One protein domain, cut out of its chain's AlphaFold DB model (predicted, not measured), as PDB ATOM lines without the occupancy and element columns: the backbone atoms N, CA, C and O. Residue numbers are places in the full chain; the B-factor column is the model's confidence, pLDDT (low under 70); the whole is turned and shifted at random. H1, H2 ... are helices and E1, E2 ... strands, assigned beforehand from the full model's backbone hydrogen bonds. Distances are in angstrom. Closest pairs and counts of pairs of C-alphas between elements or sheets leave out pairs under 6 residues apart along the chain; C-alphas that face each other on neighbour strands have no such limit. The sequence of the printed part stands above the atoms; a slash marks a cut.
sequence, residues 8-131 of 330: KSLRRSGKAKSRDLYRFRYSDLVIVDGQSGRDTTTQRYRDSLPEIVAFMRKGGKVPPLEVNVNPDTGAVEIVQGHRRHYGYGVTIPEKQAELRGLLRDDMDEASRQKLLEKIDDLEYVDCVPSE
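What this domain is: This is residues 8 to 131 of the 330 residues of the protein "KorB domain-containing protein" of Pseudomonas citronellolis (UniProt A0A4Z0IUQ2). A small, curled and strongly twisted sheet of four short strands has a long helical hairpin, H3 and H4, beside it; H3 runs past the sheet with residues 82 to 92, and the tip of the hairpin, residues 105 to 110, sticks out. H2 packs on the first half of H3, and the short H1 is a small piece near E1. The printed part has 124 residues, with four named helices and four named strands in the order H1 E1 H2 E2 E3 H3 H4 E4; the class is mixed, helices and strands. The sheet runs E1 E4 E2 E3 and is mixed, with E4 and E2 parallel and the other neighbours antiparallel. The whole is only just compact, close to loose, with a radius of gyration of the C-alphas of 16.4 A, and only just flat, spanning 51 by 39 by 21 A.

Where its parts are: The sheet holds E1, residues 22 to 25, E4, residues 124 to 129 and 15.4 A long, E2, residues 65 to 69 and 12.7 A, and E3, residues 76 to 80 and 11.9 A. H3, residues 82 to 101, is 29.4 A long, from C-alpha 82 at (-56.750, 15.525, -107.362) to C-alpha 101 at (-30.971, 5.875, -97.096), with a kink of 25 degrees near residue 90. H4, residues 109 to 121, is 18.1 A long, H2, residues 43 to 57, is 22.4 A, and H1, residues 8 to 12, begins at C-alpha 8, (-44.389, 27.562, -123.738).

How they stand to each other: E1 and E3 are edge strands. E4 is staggered: residues 124 to 127 pair with E1, with N 127 and O 22 2.7 A apart, and residues 127 to 129 pair with E2, with N 128 and O 65 2.8 A apart. E2 and E3 form a hairpin, with N 68 and O 77 2.8 A apart. H3 only grazes the sheet with residues 82 to 92. H3, with residues 83 to 91 alone, touches H2 at a steep tilt of 40 degrees, the same way; the closest C-alphas, of Val 53 and Gly 87, are 4.9 A apart. H3 and H4 form a helical hairpin at a shallow tilt of 14 degrees, opposite ways; the closest C-alphas, of Gln 96 and Ile 119, are 5.3 A apart. H1 only grazes the sheet with residues 8 to 11. H2 is not on the sheet, and H2 and H4 are apart. Every O i to N i+4 pair is within hydrogen-bond range in H1 and H4, against 7 of 11 in H2 and 14 of 16 in H3.

The domain as a whole: The C-alphas farthest apart, of Gly 37 and Asp 106, are 51.2 A from each other. The printed part has no cut. The link E1 to H2 is long, residues 26 to 42, and residues 29 to 30 pair with residues 76 to 77 of E3, parallel. The mean pLDDT of the printed part is 90.6, and residues 19 to 20 are under 70.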
ATOM      1  N   LYS A   8     -45.575  27.275-122.920       86.06
ATOM      2  CA  LYS A   8     -44.389  27.562-123.738       86.06
ATOM      3  C   LYS A   8     -43.430  28.530-123.042       86.06
ATOM      4  O   LYS A   8     -42.221  28.340-123.164       86.06
ATOM      5  N   SER A   9     -43.929  29.551-122.339       88.25
ATOM      6  CA  SER A   9     -43.058  30.469-121.592       88.25
ATOM      7  C   SER A   9     -42.467  29.808-120.348       88.25
ATOM      8  O   SER A   9     -41.261  29.922-120.160       88.25
ATOM      9  N   LEU A  10     -43.246  29.017-119.600       85.75
ATOM     10  CA  LEU A  10     -42.759  28.271-118.431       85.75
ATOM     11  C   LEU A  10     -41.687  27.231-118.791       85.75
ATOM     12  O   LEU A  10     -40.735  27.026-118.042       85.75
ATOM     13  N   ARG A  11     -41.780  26.604-119.969       86.31
ATOM     14  CA  ARG A  11     -40.700  25.743-120.473       86.31
ATOM     15  C   ARG A  11     -39.441  26.544-120.815       86.31
ATOM     16  O   ARG A  11     -38.339  26.112-120.503       86.31
ATOM     17  N   ARG A  12     -39.586  27.708-121.463       86.12
ATOM     18  CA  ARG A  12     -38.440  28.583-121.791       86.12
ATOM     19  C   ARG A  12     -37.737  29.109-120.542       86.12
ATOM     20  O   ARG A  12     -36.527  29.271-120.583       86.12
ATOM     21  N   SER A  13     -38.476  29.343-119.461       84.81
ATOM     22  CA  SER A  13     -37.917  29.782-118.181       84.81
ATOM     23  C   SER A  13     -37.324  28.643-117.340       84.81
ATOM     24  O   SER A  13     -36.833  28.902-116.249       84.81
ATOM     25  N   GLY A  14     -37.398  27.387-117.799       84.31
ATOM     26  CA  GLY A  14     -36.904  26.218-117.063       84.31
ATOM     27  C   GLY A  14     -37.845  25.680-115.979       84.31
ATOM     28  O   GLY A  14     -37.518  24.676-115.354       84.31
ATOM     29  N   LYS A  15     -39.035  26.274-115.787       85.12
ATOM     30  CA  LYS A  15     -40.046  25.798-114.818       85.12
ATOM     31  C   LYS A  15     -40.723  24.488-115.265       85.12
ATOM     32  O   LYS A  15     -41.319  23.796-114.450       85.12
ATOM     33  N   ALA A  16     -40.617  24.125-116.549       86.06
ATOM     34  CA  ALA A  16     -41.101  22.851-117.088       86.06
ATOM     35  C   ALA A  16     -40.041  22.158-117.966       86.06
ATOM     36  O   ALA A  16     -39.407  22.821-118.789       86.06
ATOM     37  N   LYS A  17     -39.877  20.827-117.839       82.12
ATOM     38  CA  LYS A  17     -38.765  20.083-118.485       82.12
ATOM     39  C   LYS A  17     -39.042  19.491-119.886       82.12
ATOM     40  O   LYS A  17     -38.121  19.452-120.696       82.12
ATOM     41  N   SER A  18     -40.250  19.012-120.210       73.44
ATOM     42  CA  SER A  18     -40.529  18.267-121.464       73.44
ATOM     43  C   SER A  18     -41.652  18.895-122.312       73.44
ATOM     44  O   SER A  18     -42.393  19.756-121.839       73.44
ATOM     45  N   ARG A  19     -41.692  18.553-123.614       60.03
ATOM     46  CA  ARG A  19     -42.624  19.113-124.614       60.03
ATOM     47  C   ARG A  19     -43.905  18.295-124.775       60.03
ATOM     48  O   ARG A  19     -44.950  18.909-124.950       60.03
ATOM     49  N   ASP A  20     -43.808  16.968-124.748       63.03
ATOM     50  CA  ASP A  20     -44.951  16.080-125.019       63.03
ATOM     51  C   ASP A  20     -45.721  15.751-123.725       63.03
ATOM     52  O   ASP A  20     -46.936  15.587-123.737       63.03
ATOM     53  N   LEU A  21     -45.012  15.753-122.591       82.56
ATOM     54  CA  LEU A  21     -45.558  15.778-121.236       82.56
ATOM     55  C   LEU A  21     -44.844  16.897-120.486       82.56
ATOM     56  O   LEU A  21     -43.616  16.889-120.392       82.56
ATOM     57  N   TYR A  22     -45.576  17.875-119.966       91.31
ATOM     58  CA  TYR A  22     -44.965  18.905-119.136       91.31
ATOM     59  C   TYR A  22     -44.650  18.304-117.770       91.31
ATOM     60  O   TYR A  22     -45.504  17.679-117.160       91.31
ATOM     61  N   ARG A  23     -43.427  18.492-117.278       93.38
ATOM     62  CA  ARG A  23     -43.033  18.037-115.940       93.38
ATOM     63  C   ARG A  23     -42.843  19.244-115.043       93.38
ATOM     64  O   ARG A  23     -41.983  20.067-115.357       93.38
ATOM     65  N   PHE A  24     -43.615  19.322-113.967       94.75
ATOM     66  CA  PHE A  24     -43.543  20.383-112.957       94.75
ATOM     67  C   PHE A  24     -43.144  19.789-111.611       94.75
ATOM     68  O   PHE A  24     -43.482  18.636-111.343       94.75
ATOM     69  N   ARG A  25     -42.445  20.558-110.764       95.38
ATOM     70  CA  ARG A  25     -42.241  20.137-109.374       95.38
ATOM     71  C   ARG A  25     -43.595  20.030-108.684       95.38
ATOM     72  O   ARG A  25     -44.461  20.875-108.885       95.38
ATOM     73  N   TYR A  26     -43.762  19.014-107.849       96.19
ATOM     74  CA  TYR A  26     -44.965  18.807-107.052       96.19
ATOM     75  C   TYR A  26     -45.313  20.051-106.221       96.19
ATOM     76  O   TYR A  26     -46.471  20.447-106.161       96.19
ATOM     77  N   SER A  27     -44.300  20.713-105.656       94.69
ATOM     78  CA  SER A  27     -44.427  21.948-104.877       94.69
ATOM     79  C   SER A  27     -44.897  23.174-105.677       94.69
ATOM     80  O   SER A  27     -45.381  24.130-105.077       94.69
ATOM     81  N   ASP A  28     -44.798  23.149-107.011       94.38
ATOM     82  CA  ASP A  28     -45.265  24.229-107.893       94.38
ATOM     83  C   ASP A  28     -46.741  24.078-108.309       94.38
ATOM     84  O   ASP A  28     -47.294  24.982-108.948       94.38
ATOM     85  N   LEU A  29     -47.366  22.935-108.010       95.88
ATOM     86  CA  LEU A  29     -48.749  22.646-108.375       95.88
ATOM     87  C   LEU A  29     -49.718  23.247-107.354       95.88
ATOM     88  O   LEU A  29     -49.553  23.100-106.144       95.88
ATOM     89  N   VAL A  30     -50.769  23.896-107.850       94.56
ATOM     90  CA  VAL A  30     -51.762  24.598-107.031       94.56
ATOM     91  C   VAL A  30     -53.119  23.918-107.172       94.56
ATOM     92  O   VAL A  30     -53.631  23.758-108.279       94.56
ATOM     93  N   ILE A  31     -53.727  23.545-106.046       91.44
ATOM     94  CA  ILE A  31     -55.143  23.164-106.005       91.44
ATOM     95  C   ILE A  31     -55.953  24.442-105.822       91.44
ATOM     96  O   ILE A  31     -55.775  25.153-104.833       91.44
ATOM     97  N   VAL A  32     -56.840  24.724-106.769       87.19
ATOM     98  CA  VAL A  32     -57.780  25.840-106.665       87.19
ATOM     99  C   VAL A  32     -59.067  25.333-106.027       87.19
ATOM    100  O   VAL A  32     -59.628  24.320-106.457       87.19
ATOM    101  N   ASP A  33     -59.528  26.030-104.993       80.38
ATOM    102  CA  ASP A  33     -60.743  25.649-104.278       80.38
ATOM    103  C   ASP A  33     -61.967  25.645-105.213       80.38
ATOM    104  O   ASP A  33     -62.075  26.456-106.135       80.38
ATOM    105  N   GLY A  34     -62.860  24.673-105.029       74.38
ATOM    106  CA  GLY A  34     -64.045  24.473-105.876       74.38
ATOM    107  C   GLY A  34     -63.802  23.896-107.285       74.38
ATOM    108  O   GLY A  34     -64.765  23.533-107.967       74.38
ATOM    109  N   GLN A  35     -62.555  23.735-107.751       76.44
ATOM    110  CA  GLN A  35     -62.283  23.191-109.096       76.44
ATOM    111  C   GLN A  35     -62.290  21.657-109.178       76.44
ATOM    112  O   GLN A  35     -62.400  21.105-110.270       76.44
ATOM    113  N   SER A  36     -62.250  20.943-108.049       76.25
ATOM    114  CA  SER A  36     -62.274  19.472-108.043       76.25
ATOM    115  C   SER A  36     -63.614  18.877-108.486       76.25
ATOM    116  O   SER A  36     -63.656  17.718-108.903       76.25
ATOM    117  N   GLY A  37     -64.704  19.645-108.364       76.12
ATOM    118  CA  GLY A  37     -66.071  19.164-108.566       76.12
ATOM    119  C   GLY A  37     -66.469  18.030-107.614       76.12
ATOM    120  O   GLY A  37     -67.446  17.340-107.895       76.12
ATOM    121  N   ARG A  38     -65.695  17.807-106.540       81.94
ATOM    122  CA  ARG A  38     -65.885  16.738-105.555       81.94
ATOM    123  C   ARG A  38     -65.950  17.289-104.146       81.94
ATOM    124  O   ARG A  38     -65.189  18.194-103.800       81.94
ATOM    125  N   ASP A  39     -66.766  16.656-103.317       81.69
ATOM    126  CA  ASP A  39     -66.780  16.912-101.887       81.69
ATOM    127  C   ASP A  39     -65.662  16.113-101.203       81.69
ATOM    128  O   ASP A  39     -65.787  14.937-100.836       81.69
ATOM    129  N   THR A  40     -64.530  16.790-101.013       81.00
ATOM    130  CA  THR A  40     -63.346  16.231-100.355       81.00
ATOM    131  C   THR A  40     -63.529  16.017 -98.849       81.00
ATOM    132  O   THR A  40     -62.638  15.466 -98.199       81.00
ATOM    133  N   THR A  41     -64.649  16.462 -98.270       80.56
ATOM    134  CA  THR A  41     -64.952  16.312 -96.841       80.56
ATOM    135  C   THR A  41     -65.667  14.999 -96.514       80.56
ATOM    136  O   THR A  41     -65.733  14.616 -95.342       80.56
ATOM    137  N   THR A  42     -66.144  14.271 -97.527       81.38
ATOM    138  CA  THR A  42     -66.854  13.000 -97.338       81.38
ATOM    139  C   THR A  42     -65.923  11.869 -96.900       81.38
ATOM    140  O   THR A  42     -64.767  11.774 -97.325       81.38
ATOM    141  N   GLN A  43     -66.446  10.953 -96.077       84.50
ATOM    142  CA  GLN A  43     -65.713   9.750 -95.669       84.50
ATOM    143  C   GLN A  43     -65.359   8.880 -96.883       84.50
ATOM    144  O   GLN A  43     -64.211   8.485 -97.045       84.50
ATOM    145  N   ARG A  44     -66.310   8.719 -97.811       83.56
ATOM    146  CA  ARG A  44     -66.121   8.014 -99.084       83.56
ATOM    147  C   ARG A  44     -64.921   8.533 -99.881       83.56
ATOM    148  O   ARG A  44     -64.161   7.739-100.432       83.56
ATOM    149  N   TYR A  45     -64.740   9.854 -99.965       85.62
ATOM    150  CA  TYR A  45     -63.577  10.421-100.645       85.62
ATOM    151  C   TYR A  45     -62.281  10.082 -99.904       85.62
ATOM    152  O   TYR A  45     -61.326   9.630-100.541       85.62
ATOM    153  N   ARG A  46     -62.253  10.241 -98.572       87.06
ATOM    154  CA  ARG A  46     -61.077   9.929 -97.740       87.06
ATOM    155  C   ARG A  46     -60.666   8.463 -97.843       87.06
ATOM    156  O   ARG A  46     -59.486   8.197 -98.059       87.06
ATOM    157  N   ASP A  47     -61.621   7.541 -97.786       88.19
ATOM    158  CA  ASP A  47     -61.382   6.093 -97.876       88.19
ATOM    159  C   ASP A  47     -60.815   5.677 -99.237       88.19
ATOM    160  O   ASP A  47     -60.095   4.689 -99.356       88.19
ATOM    161  N   SER A  48     -61.059   6.480-100.274       86.00
ATOM    162  CA  SER A  48     -60.516   6.241-101.609       86.00
ATOM    163  C   SER A  48     -59.036   6.638-101.758       86.00
ATOM    164  O   SER A  48     -58.394   6.283-102.751       86.00
ATOM    165  N   LEU A  49     -58.471   7.418-100.829       91.19
ATOM    166  CA  LEU A  49     -57.096   7.922-100.931       91.19
ATOM    167  C   LEU A  49     -56.028   6.850-100.629       91.19
ATOM    168  O   LEU A  49     -55.055   6.764-101.385       91.19
ATOM    169  N   PRO A  50     -56.174   5.991 -99.601       92.56
ATOM    170  CA  PRO A  50     -55.233   4.900 -99.355       92.56
ATOM    171  C   PRO A  50     -55.057   3.948-100.544       92.56
ATOM    172  O   PRO A  50     -53.941   3.499-100.799       92.56
ATOM    173  N   GLU A  51     -56.120   3.672-101.305       90.25
ATOM    174  CA  GLU A  51     -56.072   2.758-102.456       90.25
ATOM    175  C   GLU A  51     -55.094   3.234-103.535       90.25
ATOM    176  O   GLU A  51     -54.264   2.464-104.028       90.25
ATOM    177  N   ILE A  52     -55.155   4.524-103.885       91.12
ATOM    178  CA  ILE A  52     -54.283   5.096-104.914       91.12
ATOM    179  C   ILE A  52     -52.831   5.178-104.438       91.12
ATOM    180  O   ILE A  52     -51.915   4.883-105.207       91.12
ATOM    181  N   VAL A  53     -52.616   5.492-103.158       95.25
ATOM    182  CA  VAL A  53     -51.285   5.469-102.540       95.25
ATOM    183  C   VAL A  53     -50.713   4.050-102.581       95.25
ATOM    184  O   VAL A  53     -49.581   3.852-103.021       95.25
ATOM    185  N   ALA A  54     -51.495   3.043-102.184       94.69
ATOM    186  CA  ALA A  54     -51.074   1.645-102.201       94.69
ATOM    187  C   ALA A  54     -50.728   1.164-103.619       94.69
ATOM    188  O   ALA A  54     -49.715   0.486-103.811       94.69
ATOM    189  N   PHE A  55     -51.519   1.549-104.624       93.69
ATOM    190  CA  PHE A  55     -51.228   1.259-106.028       93.69
ATOM    191  C   PHE A  55     -49.893   1.875-106.481       93.69
ATOM    192  O   PHE A  55     -49.055   1.178-107.058       93.69
ATOM    193  N   MET A  56     -49.648   3.149-106.161       94.75
ATOM    194  CA  MET A  56     -48.392   3.839-106.490       94.75
ATOM    195  C   MET A  56     -47.172   3.256-105.761       94.75
ATOM    196  O   MET A  56     -46.086   3.180-106.347       94.75
ATOM    197  N   ARG A  57     -47.332   2.820-104.502       94.50
ATOM    198  CA  ARG A  57     -46.278   2.139-103.727       94.50
ATOM    199  C   ARG A  57     -45.869   0.814-104.366       94.50
ATOM    200  O   ARG A  57     -44.684   0.515-104.429       94.50
ATOM    201  N   LYS A  58     -46.821   0.067-104.934       94.75
ATOM    202  CA  LYS A  58     -46.555  -1.164-105.705       94.75
ATOM    203  C   LYS A  58     -45.902  -0.911-107.075       94.75
ATOM    204  O   LYS A  58     -45.712  -1.849-107.840       94.75
ATOM    205  N   GLY A  59     -45.579   0.342-107.411       90.12
ATOM    206  CA  GLY A  59     -45.018   0.720-108.709       90.12
ATOM    207  C   GLY A  59     -46.066   0.898-109.811       90.12
ATOM    208  O   GLY A  59     -45.702   1.010-110.983       90.12
ATOM    209  N   GLY A  60     -47.353   0.939-109.456       92.00
ATOM    210  CA  GLY A  60     -48.434   1.228-110.389       92.00
ATOM    211  C   GLY A  60     -48.261   2.599-111.045       92.00
ATOM    212  O   GLY A  60     -47.963   3.592-110.377       92.00
ATOM    213  N   LYS A  61     -48.439   2.657-112.367       90.50
ATOM    214  CA  LYS A  61     -48.390   3.908-113.135       90.50
ATOM    215  C   LYS A  61     -49.773   4.535-113.190       90.50
ATOM    216  O   LYS A  61     -50.742   3.854-113.515       90.50
ATOM    217  N   VAL A  62     -49.848   5.830-112.907       91.56
ATOM    218  CA  VAL A  62     -51.085   6.604-113.027       91.56
ATOM    219  C   VAL A  62     -51.015   7.549-114.232       91.56
ATOM    220  O   VAL A  62     -49.913   7.945-114.615       91.56
ATOM    221  N   PRO A  63     -52.159   7.925-114.827       92.12
ATOM    222  CA  PRO A  63     -52.189   8.947-115.868       92.12
ATOM    223  C   PRO A  63     -51.620  10.295-115.383       92.12
ATOM    224  O   PRO A  63     -51.729  10.596-114.189       92.12
ATOM    225  N   PRO A  64     -51.086  11.135-116.287       93.88
ATOM    226  CA  PRO A  64     -50.663  12.496-115.962       93.88
ATOM    227  C   PRO A  64     -51.759  13.338-115.282       93.88
ATOM    228  O   PRO A  64     -52.963  13.055-115.379       93.88
ATOM    229  N   LEU A  65     -51.345  14.391-114.577       94.12
ATOM    230  CA  LEU A  65     -52.269  15.411-114.072       94.12
ATOM    231  C   LEU A  65     -52.686  16.339-115.216       94.12
ATOM    232  O   LEU A  65     -51.848  16.728-116.025       94.12
ATOM    233  N   GLU A  66     -53.959  16.717-115.285       93.31
ATOM    234  CA  GLU A  66     -54.372  17.769-116.220       93.31
ATOM    235  C   GLU A  66     -54.298  19.100-115.492       93.31
ATOM    236  O   GLU A  66     -54.865  19.244-114.405       93.31
ATOM    237  N   VAL A  67     -53.593  20.062-116.078       93.81
ATOM    238  CA  VAL A  67     -53.308  21.345-115.432       93.81
ATOM    239  C   VAL A  67     -53.596  22.511-116.366       93.81
ATOM    240  O   VAL A  67     -53.546  22.380-117.589       93.81
ATOM    241  N   ASN A  68     -53.873  23.670-115.789       92.50
ATOM    242  CA  ASN A  68     -53.969  24.943-116.483       92.50
ATOM    243  C   ASN A  68     -52.840  25.872-116.017       92.50
ATOM    244  O   ASN A  68     -52.351  25.747-114.898       92.50
ATOM    245  N   VAL A  69     -52.419  26.808-116.868       91.62
ATOM    246  CA  VAL A  69     -51.484  27.864-116.461       91.62
ATOM    247  C   VAL A  69     -52.258  29.161-116.358       91.62
ATOM    248  O   VAL A  69     -52.785  29.648-117.358       91.62
ATOM    249  N   ASN A  70     -52.283  29.732-115.160       90.81
ATOM    250  CA  ASN A  70     -52.840  31.053-114.952       90.81
ATOM    251  C   ASN A  70     -52.011  32.079-115.748       90.81
ATOM    252  O   ASN A  70     -50.799  32.184-115.525       90.81
ATOM    253  N   PRO A  71     -52.614  32.821-116.691       89.06
ATOM    254  CA  PRO A  71     -51.863  33.703-117.577       89.06
ATOM    255  C   PRO A  71     -51.255  34.902-116.847       89.06
ATOM    256  O   PRO A  71     -50.241  35.423-117.311       89.06
ATOM    257  N   ASP A  72     -51.839  35.322-115.727       90.75
ATOM    258  CA  ASP A  72     -51.415  36.515-114.997       90.75
ATOM    259  C   ASP A  72     -50.393  36.180-113.908       90.75
ATOM    260  O   ASP A  72     -49.448  36.933-113.695       90.75
ATOM    261  N   THR A  73     -50.544  35.032-113.239       91.81
ATOM    262  CA  THR A  73     -49.667  34.636-112.121       91.81
ATOM    263  C   THR A  73     -48.621  33.587-112.496       91.81
ATOM    264  O   THR A  73     -47.645  33.396-111.772       91.81
ATOM    265  N   GLY A  74     -48.821  32.852-113.595       89.94
ATOM    266  CA  GLY A  74     -47.991  31.701-113.953       89.94
ATOM    267  C   GLY A  74     -48.137  30.504-113.005       89.94
ATOM    268  O   GLY A  74     -47.301  29.591-113.044       89.94
ATOM    269  N   ALA A  75     -49.166  30.509-112.149       93.00
ATOM    270  CA  ALA A  75     -49.533  29.369-111.318       93.00
ATOM    271  C   ALA A  75     -49.951  28.179-112.194       93.00
ATOM    272  O   ALA A  75     -50.609  28.358-113.222       93.00
ATOM    273  N   VAL A  76     -49.548  26.974-111.788       94.94
ATOM    274  CA  VAL A  76     -49.913  25.723-112.460       94.94
ATOM    275  C   VAL A  76     -51.054  25.095-111.669       94.94
ATOM    276  O   VAL A  76     -50.839  24.454-110.645       94.94
ATOM    277  N   GLU A  77     -52.273  25.348-112.119       94.38
ATOM    278  CA  GLU A  77     -53.512  24.997-111.432       94.38
ATOM    279  C   GLU A  77     -53.959  23.591-111.837       94.38
ATOM    280  O   GLU A  77     -54.031  23.269-113.025       94.38
ATOM    281  N   ILE A  78     -54.261  22.734-110.866       93.25
ATOM    282  CA  ILE A  78     -54.735  21.374-111.125       93.25
ATOM    283  C   ILE A  78     -56.200  21.418-111.545       93.25
ATOM    284  O   ILE A  78     -57.060  21.871-110.799       93.25
ATOM    285  N   VAL A  79     -56.479  20.868-112.723       90.75
ATOM    286  CA  VAL A  79     -57.833  20.722-113.263       90.75
ATOM    287  C   VAL A  79     -58.378  19.330-112.966       90.75
ATOM    288  O   VAL A  79     -59.506  19.179-112.505       90.75
ATOM    289  N   GLN A  80     -57.573  18.293-113.219       89.69
ATOM    290  CA  GLN A  80     -57.949  16.902-112.977       89.69
ATOM    291  C   GLN A  80     -56.803  16.096-112.375       89.69
ATOM    292  O   GLN A  80     -55.622  16.346-112.613       89.69
ATOM    293  N   GLY A  81     -57.181  15.058-111.624       90.50
ATOM    294  CA  GLY A  81     -56.230  14.171-110.954       90.50
ATOM    295  C   GLY A  81     -55.946  14.522-109.492       90.50
ATOM    296  O   GLY A  81     -54.906  14.137-108.976       90.50
ATOM    297  N   HIS A  82     -56.873  15.173-108.786       90.81
ATOM    298  CA  HIS A  82     -56.750  15.525-107.362       90.81
ATOM    299  C   HIS A  82     -56.331  14.344-106.456       90.81
ATOM    300  O   HIS A  82     -55.424  14.480-105.636       90.81
ATOM    301  N   ARG A  83     -56.909  13.148-106.656       91.12
ATOM    302  CA  ARG A  83     -56.497  11.922-105.934       91.12
ATOM    303  C   ARG A  83     -55.066  11.485-106.286       91.12
ATOM    304  O   ARG A  83     -54.336  11.029-105.413       91.12
ATOM    305  N   ARG A  84     -54.648  11.635-107.553       93.06
ATOM    306  CA  ARG A  84     -53.270  11.341-108.001       93.06
ATOM    307  C   ARG A  84     -52.285  12.325-107.381       93.06
ATOM    308  O   ARG A  84     -51.260  11.894-106.873       93.06
ATOM    309  N   HIS A  85     -52.625  13.611-107.360       94.44
ATOM    310  CA  HIS A  85     -51.850  14.636-106.672       94.44
ATOM    311  C   HIS A  85     -51.659  14.292-105.190       94.44
ATOM    312  O   HIS A  85     -50.526  14.239-104.728       94.44
ATOM    313  N   TYR A  86     -52.731  13.938-104.472       93.69
ATOM    314  CA  TYR A  86     -52.610  13.450-103.092       93.69
ATOM    315  C   TYR A  86     -51.646  12.255-102.983       93.69
ATOM    316  O   TYR A  86     -50.755  12.244-102.137       93.69
ATOM    317  N   GLY A  87     -51.778  11.273-103.882       95.12
ATOM    318  CA  GLY A  87     -50.887  10.116-103.939       95.12
ATOM    319  C   GLY A  87     -49.412  10.483-104.144       95.12
ATOM    320  O   GLY A  87     -48.541   9.920-103.478       95.12
ATOM    321  N   TYR A  88     -49.115  11.456-105.009       96.50
ATOM    322  CA  TYR A  88     -47.762  11.988-105.182       96.50
ATOM    323  C   TYR A  88     -47.244  12.656-103.905       96.50
ATOM    324  O   TYR A  88     -46.118  12.374-103.499       96.50
ATOM    325  N   GLY A  89     -48.077  13.448-103.224       96.31
ATOM    326  CA  GLY A  89     -47.718  14.094-101.959       96.31
ATOM    327  C   GLY A  89     -47.305  13.121-100.857       96.31
ATOM    328  O   GLY A  89     -46.458  13.454-100.034       96.31
ATOM    329  N   VAL A  90     -47.853  11.902-100.868       96.56
ATOM    330  CA  VAL A  90     -47.460  10.830 -99.941       96.56
ATOM    331  C   VAL A  90     -46.235  10.065-100.451       96.56
ATOM    332  O   VAL A  90     -45.277   9.851 -99.714       96.56
ATOM    333  N   THR A  91     -46.240   9.649-101.717       96.44
ATOM    334  CA  THR A  91     -45.247   8.690-102.231       96.44
ATOM    335  C   THR A  91     -43.916   9.312-102.651       96.44
ATOM    336  O   THR A  91     -42.903   8.610-102.649       96.44
ATOM    337  N   ILE A  92     -43.878  10.602-103.005       96.25
ATOM    338  CA  ILE A  92     -42.626  11.295-103.348       96.25
ATOM    339  C   ILE A  92     -41.703  11.371-102.120       96.25
ATOM    340  O   ILE A  92     -40.577  10.877-102.228       96.25
ATOM    341  N   PRO A  93     -42.135  11.891-100.947       96.75
ATOM    342  CA  PRO A  93     -41.287  11.921 -99.754       96.75
ATOM    343  C   PRO A  93     -40.795  10.535 -99.321       96.75
ATOM    344  O   PRO A  93     -39.623  10.387 -98.983       96.75
ATOM    345  N   GLU A  94     -41.657   9.513 -99.383       95.62
ATOM    346  CA  GLU A  94     -41.304   8.124 -99.047       95.62
ATOM    347  C   GLU A  94     -40.158   7.602 -99.925       95.62
ATOM    348  O   GLU A  94     -39.134   7.146 -99.416       95.62
ATOM    349  N   LYS A  95     -40.289   7.734-101.251       94.81
ATOM    350  CA  LYS A  95     -39.263   7.287-102.208       94.81
ATOM    351  C   LYS A  95     -37.977   8.104-102.101       94.81
ATOM    352  O   LYS A  95     -36.885   7.560-102.258       94.81
ATOM    353  N   GLN A  96     -38.081   9.405-101.830       95.56
ATOM    354  CA  GLN A  96     -36.904  10.236-101.582       95.56
ATOM    355  C   GLN A  96     -36.162   9.794-100.316       95.56
ATOM    356  O   GLN A  96     -34.935   9.754-100.327       95.56
ATOM    357  N   ALA A  97     -36.876   9.458 -99.237       96.62
ATOM    358  CA  ALA A  97     -36.273   8.962 -98.003       96.62
ATOM    359  C   ALA A  97     -35.579   7.606 -98.214       96.62
ATOM    360  O   ALA A  97     -34.438   7.440 -97.786       96.62
ATOM    361  N   GLU A  98     -36.217   6.683 -98.938       94.81
ATOM    362  CA  GLU A  98     -35.629   5.392 -99.318       94.81
ATOM    363  C   GLU A  98     -34.311   5.578-100.086       94.81
ATOM    364  O   GLU A  98     -33.280   5.029 -99.698       94.81
ATOM    365  N   LEU A  99     -34.311   6.412-101.133       95.00
ATOM    366  CA  LEU A  99     -33.104   6.684-101.919       95.00
ATOM    367  C   LEU A  99     -32.029   7.420-101.113       95.00
ATOM    368  O   LEU A  99     -30.848   7.136-101.290       95.00
ATOM    369  N   ARG A 100     -32.407   8.338-100.213       95.25
ATOM    370  CA  ARG A 100     -31.453   8.993 -99.302       95.25
ATOM    371  C   ARG A 100     -30.795   7.986 -98.361       95.25
ATOM    372  O   ARG A 100     -29.607   8.121 -98.100       95.25
ATOM    373  N   GLY A 101     -31.521   6.962 -97.913       96.19
ATOM    374  CA  GLY A 101     -30.971   5.875 -97.096       96.19
ATOM    375  C   GLY A 101     -29.913   5.023 -97.808       96.19
ATOM    376  O   GLY A 101     -29.145   4.332 -97.145       96.19
ATOM    377  N   LEU A 102     -29.834   5.083 -99.142       94.75
ATOM    378  CA  LEU A 102     -28.799   4.395 -99.922       94.75
ATOM    379  C   LEU A 102     -27.478   5.175-100.004       94.75
ATOM    380  O   LEU A 102     -26.487   4.615-100.480       94.75
ATOM    381  N   LEU A 103     -27.450   6.441 -99.570       94.06
ATOM    382  CA  LEU A 103     -26.230   7.245 -99.520       94.06
ATOM    383  C   LEU A 103     -25.283   6.675 -98.458       94.06
ATOM    384  O   LEU A 103     -25.632   6.610 -97.282       94.06
ATOM    385  N   ARG A 104     -24.071   6.297 -98.872       92.81
ATOM    386  CA  ARG A 104     -22.993   5.858 -97.975       92.81
ATOM    387  C   ARG A 104     -21.796   6.794 -98.068       92.81
ATOM    388  O   ARG A 104     -21.558   7.407 -99.110       92.81
ATOM    389  N   ASP A 105     -21.023   6.868 -96.992       91.56
ATOM    390  CA  ASP A 105     -19.835   7.724 -96.912       91.56
ATOM    391  C   ASP A 105     -18.722   7.291 -97.874       91.56
ATOM    392  O   ASP A 105     -17.962   8.128 -98.347       91.56
ATOM    393  N   ASP A 106     -18.672   6.004 -98.222       93.94
ATOM    394  CA  ASP A 106     -17.677   5.398 -99.112       93.94
ATOM    395  C   ASP A 106     -18.040   5.458-100.608       93.94
ATOM    396  O   ASP A 106     -17.297   4.949-101.447       93.94
ATOM    397  N   MET A 107     -19.183   6.057-100.964       93.69
ATOM    398  CA  MET A 107     -19.591   6.207-102.362       93.69
ATOM    399  C   MET A 107     -18.711   7.206-103.112       93.69
ATOM    400  O   MET A 107     -18.430   8.295-102.614       93.69
ATOM    401  N   ASP A 108     -18.377   6.875-104.360       96.38
ATOM    402  CA  ASP A 108     -17.744   7.825-105.268       96.38
ATOM    403  C   ASP A 108     -18.679   9.003-105.596       96.38
ATOM    404  O   ASP A 108     -19.911   8.882-105.597       96.38
ATOM    405  N   GLU A 109     -18.074  10.152-105.899       94.50
ATOM    406  CA  GLU A 109     -18.789  11.411-106.124       94.50
ATOM    407  C   GLU A 109     -19.789  11.320-107.287       94.50
ATOM    408  O   GLU A 109     -20.896  11.849-107.202       94.50
ATOM    409  N   ALA A 110     -19.450  10.594-108.357       95.31
ATOM    410  CA  ALA A 110     -20.322  10.474-109.522       95.31
ATOM    411  C   ALA A 110     -21.584   9.655-109.200       95.31
ATOM    412  O   ALA A 110     -22.697  10.050-109.564       95.31
ATOM    413  N   SER A 111     -21.441   8.541-108.476       94.81
ATOM    414  CA  SER A 111     -22.575   7.738-108.003       94.81
ATOM    415  C   SER A 111     -23.448   8.503-107.009       94.81
ATOM    416  O   SER A 111     -24.679   8.422-107.082       94.81
ATOM    417  N   ARG A 112     -22.830   9.271-106.101       95.19
ATOM    418  CA  ARG A 112     -23.531  10.141-105.146       95.19
ATOM    419  C   ARG A 112     -24.358  11.197-105.873       95.19
ATOM    420  O   ARG A 112     -25.559  11.301-105.621       95.19
ATOM    421  N   GLN A 113     -23.752  11.908-106.818       95.75
ATOM    422  CA  GLN A 113     -24.423  12.936-107.608       95.75
ATOM    423  C   GLN A 113     -25.601  12.361-108.406       95.75
ATOM    424  O   GLN A 113     -26.707  12.896-108.350       95.75
ATOM    425  N   LYS A 114     -25.418  11.212-109.066       95.56
ATOM    426  CA  LYS A 114     -26.493  10.535-109.810       95.56
ATOM    427  C   LYS A 114     -27.672  10.136-108.916       95.56
ATOM    428  O   LYS A 114     -28.828  10.178-109.346       95.56
ATOM    429  N   LEU A 115     -27.402   9.724-107.676       95.50
ATOM    430  CA  LEU A 115     -28.446   9.385-106.711       95.50
ATOM    431  C   LEU A 115     -29.204  10.635-106.240       95.50
ATOM    432  O   LEU A 115     -30.432  10.601-106.178       95.50
ATOM    433  N   LEU A 116     -28.498  11.740-105.982       95.12
ATOM    434  CA  LEU A 116     -29.106  13.033-105.645       95.12
ATOM    435  C   LEU A 116     -29.979  13.573-106.784       95.12
ATOM    436  O   LEU A 116     -31.098  14.015-106.535       95.12
ATOM    437  N   GLU A 117     -29.526  13.462-108.032       94.88
ATOM    438  CA  GLU A 117     -30.318  13.825-109.213       94.88
ATOM    439  C   GLU A 117     -31.587  12.979-109.331       94.88
ATOM    440  O   GLU A 117     -32.657  13.505-109.625       94.88
ATOM    441  N   LYS A 118     -31.503  11.674-109.046       94.12
ATOM    442  CA  LYS A 118     -32.680  10.795-109.024       94.12
ATOM    443  C   LYS A 118     -33.665  11.181-107.915       94.12
ATOM    444  O   LYS A 118     -34.871  11.103-108.131       94.12
ATOM    445  N   ILE A 119     -33.168  11.589-106.745       94.38
ATOM    446  CA  ILE A 119     -33.987  12.083-105.627       94.38
ATOM    447  C   ILE A 119     -34.697  13.389-106.013       94.38
ATOM    448  O   ILE A 119     -35.892  13.524-105.746       94.38
ATOM    449  N   ASP A 120     -33.992  14.329-106.648       93.69
ATOM    450  CA  ASP A 120     -34.572  15.592-107.128       93.69
ATOM    451  C   ASP A 120     -35.600  15.359-108.246       93.69
ATOM    452  O   ASP A 120     -36.683  15.943-108.232       93.69
ATOM    453  N   ASP A 121     -35.319  14.448-109.183       92.75
ATOM    454  CA  ASP A 121     -36.224  14.179-110.304       92.75
ATOM    455  C   ASP A 121     -37.551  13.529-109.872       92.75
ATOM    456  O   ASP A 121     -38.551  13.687-110.573       92.75
ATOM    457  N   LEU A 122     -37.606  12.871-108.702       93.19
ATOM    458  CA  LEU A 122     -38.859  12.358-108.123       93.19
ATOM    459  C   LEU A 122     -39.870  13.461-107.797       93.19
ATOM    460  O   LEU A 122     -41.063  13.175-107.756       93.19
ATOM    461  N   GLU A 123     -39.426  14.700-107.569       94.06
ATOM    462  CA  GLU A 123     -40.343  15.816-107.319       94.06
ATOM    463  C   GLU A 123     -41.106  16.225-108.587       94.06
ATOM    464  O   GLU A 123     -42.136  16.884-108.501       94.06
ATOM    465  N   TYR A 124     -40.642  15.823-109.774       94.19
ATOM    466  CA  TYR A 124     -41.254  16.211-111.038       94.19
ATOM    467  C   TYR A 124     -42.374  15.259-111.452       94.19
ATOM    468  O   TYR A 124     -42.126  14.106-111.821       94.19
ATOM    469  N   VAL A 125     -43.594  15.790-111.486       95.12
ATOM    470  CA  VAL A 125     -44.821  15.082-111.858       95.12
ATOM    471  C   VAL A 125     -45.183  15.357-113.316       95.12
ATOM    472  O   VAL A 125     -45.144  16.501-113.777       95.12
ATOM    473  N   ASP A 126     -45.566  14.301-114.035       94.94
ATOM    474  CA  ASP A 126     -46.039  14.397-115.414       94.94
ATOM    475  C   ASP A 126     -47.425  15.051-115.467       94.94
ATOM    476  O   ASP A 126     -48.380  14.622-114.813       94.94
ATOM    477  N   CYS A 127     -47.529  16.088-116.290       95.12
ATOM    478  CA  CYS A 127     -48.712  16.905-116.479       95.12
ATOM    479  C   CYS A 127     -49.004  17.107-117.970       95.12
ATOM    480  O   CYS A 127     -48.100  17.202-118.806       95.12
ATOM    481  N   VAL A 128     -50.283  17.238-118.296       93.62
ATOM    482  CA  VAL A 128     -50.773  17.612-119.624       93.62
ATOM    483  C   VAL A 128     -51.590  18.901-119.530       93.62
ATOM    484  O   VAL A 128     -52.273  19.116-118.525       93.62
ATOM    485  N   PRO A 129     -51.532  19.782-120.541       91.12
ATOM    486  CA  PRO A 129     -52.396  20.952-120.586       91.12
ATOM    487  C   PRO A 129     -53.867  20.538-120.635       91.12
ATOM    488  O   PRO A 129     -54.244  19.664-121.413       91.12
ATOM    489  N   SER A 130     -54.702  21.192-119.833       89.12
ATOM    490  CA  SER A 130     -56.149  21.150-120.005       89.12
ATOM    491  C   SER A 130     -56.509  21.844-121.320       89.12
ATOM    492  O   SER A 130     -56.073  22.966-121.584       89.12
ATOM    493  N   GLU A 131     -57.279  21.157-122.159       83.81
ATOM    494  CA  GLU A 131     -57.734  21.686-123.441       83.81
ATOM    495  C   GLU A 131     -59.075  22.416-123.304       83.81
ATOM    496  O   GLU A 131     -59.925  22.060-122.486       83.81
TER     497      GLU A 131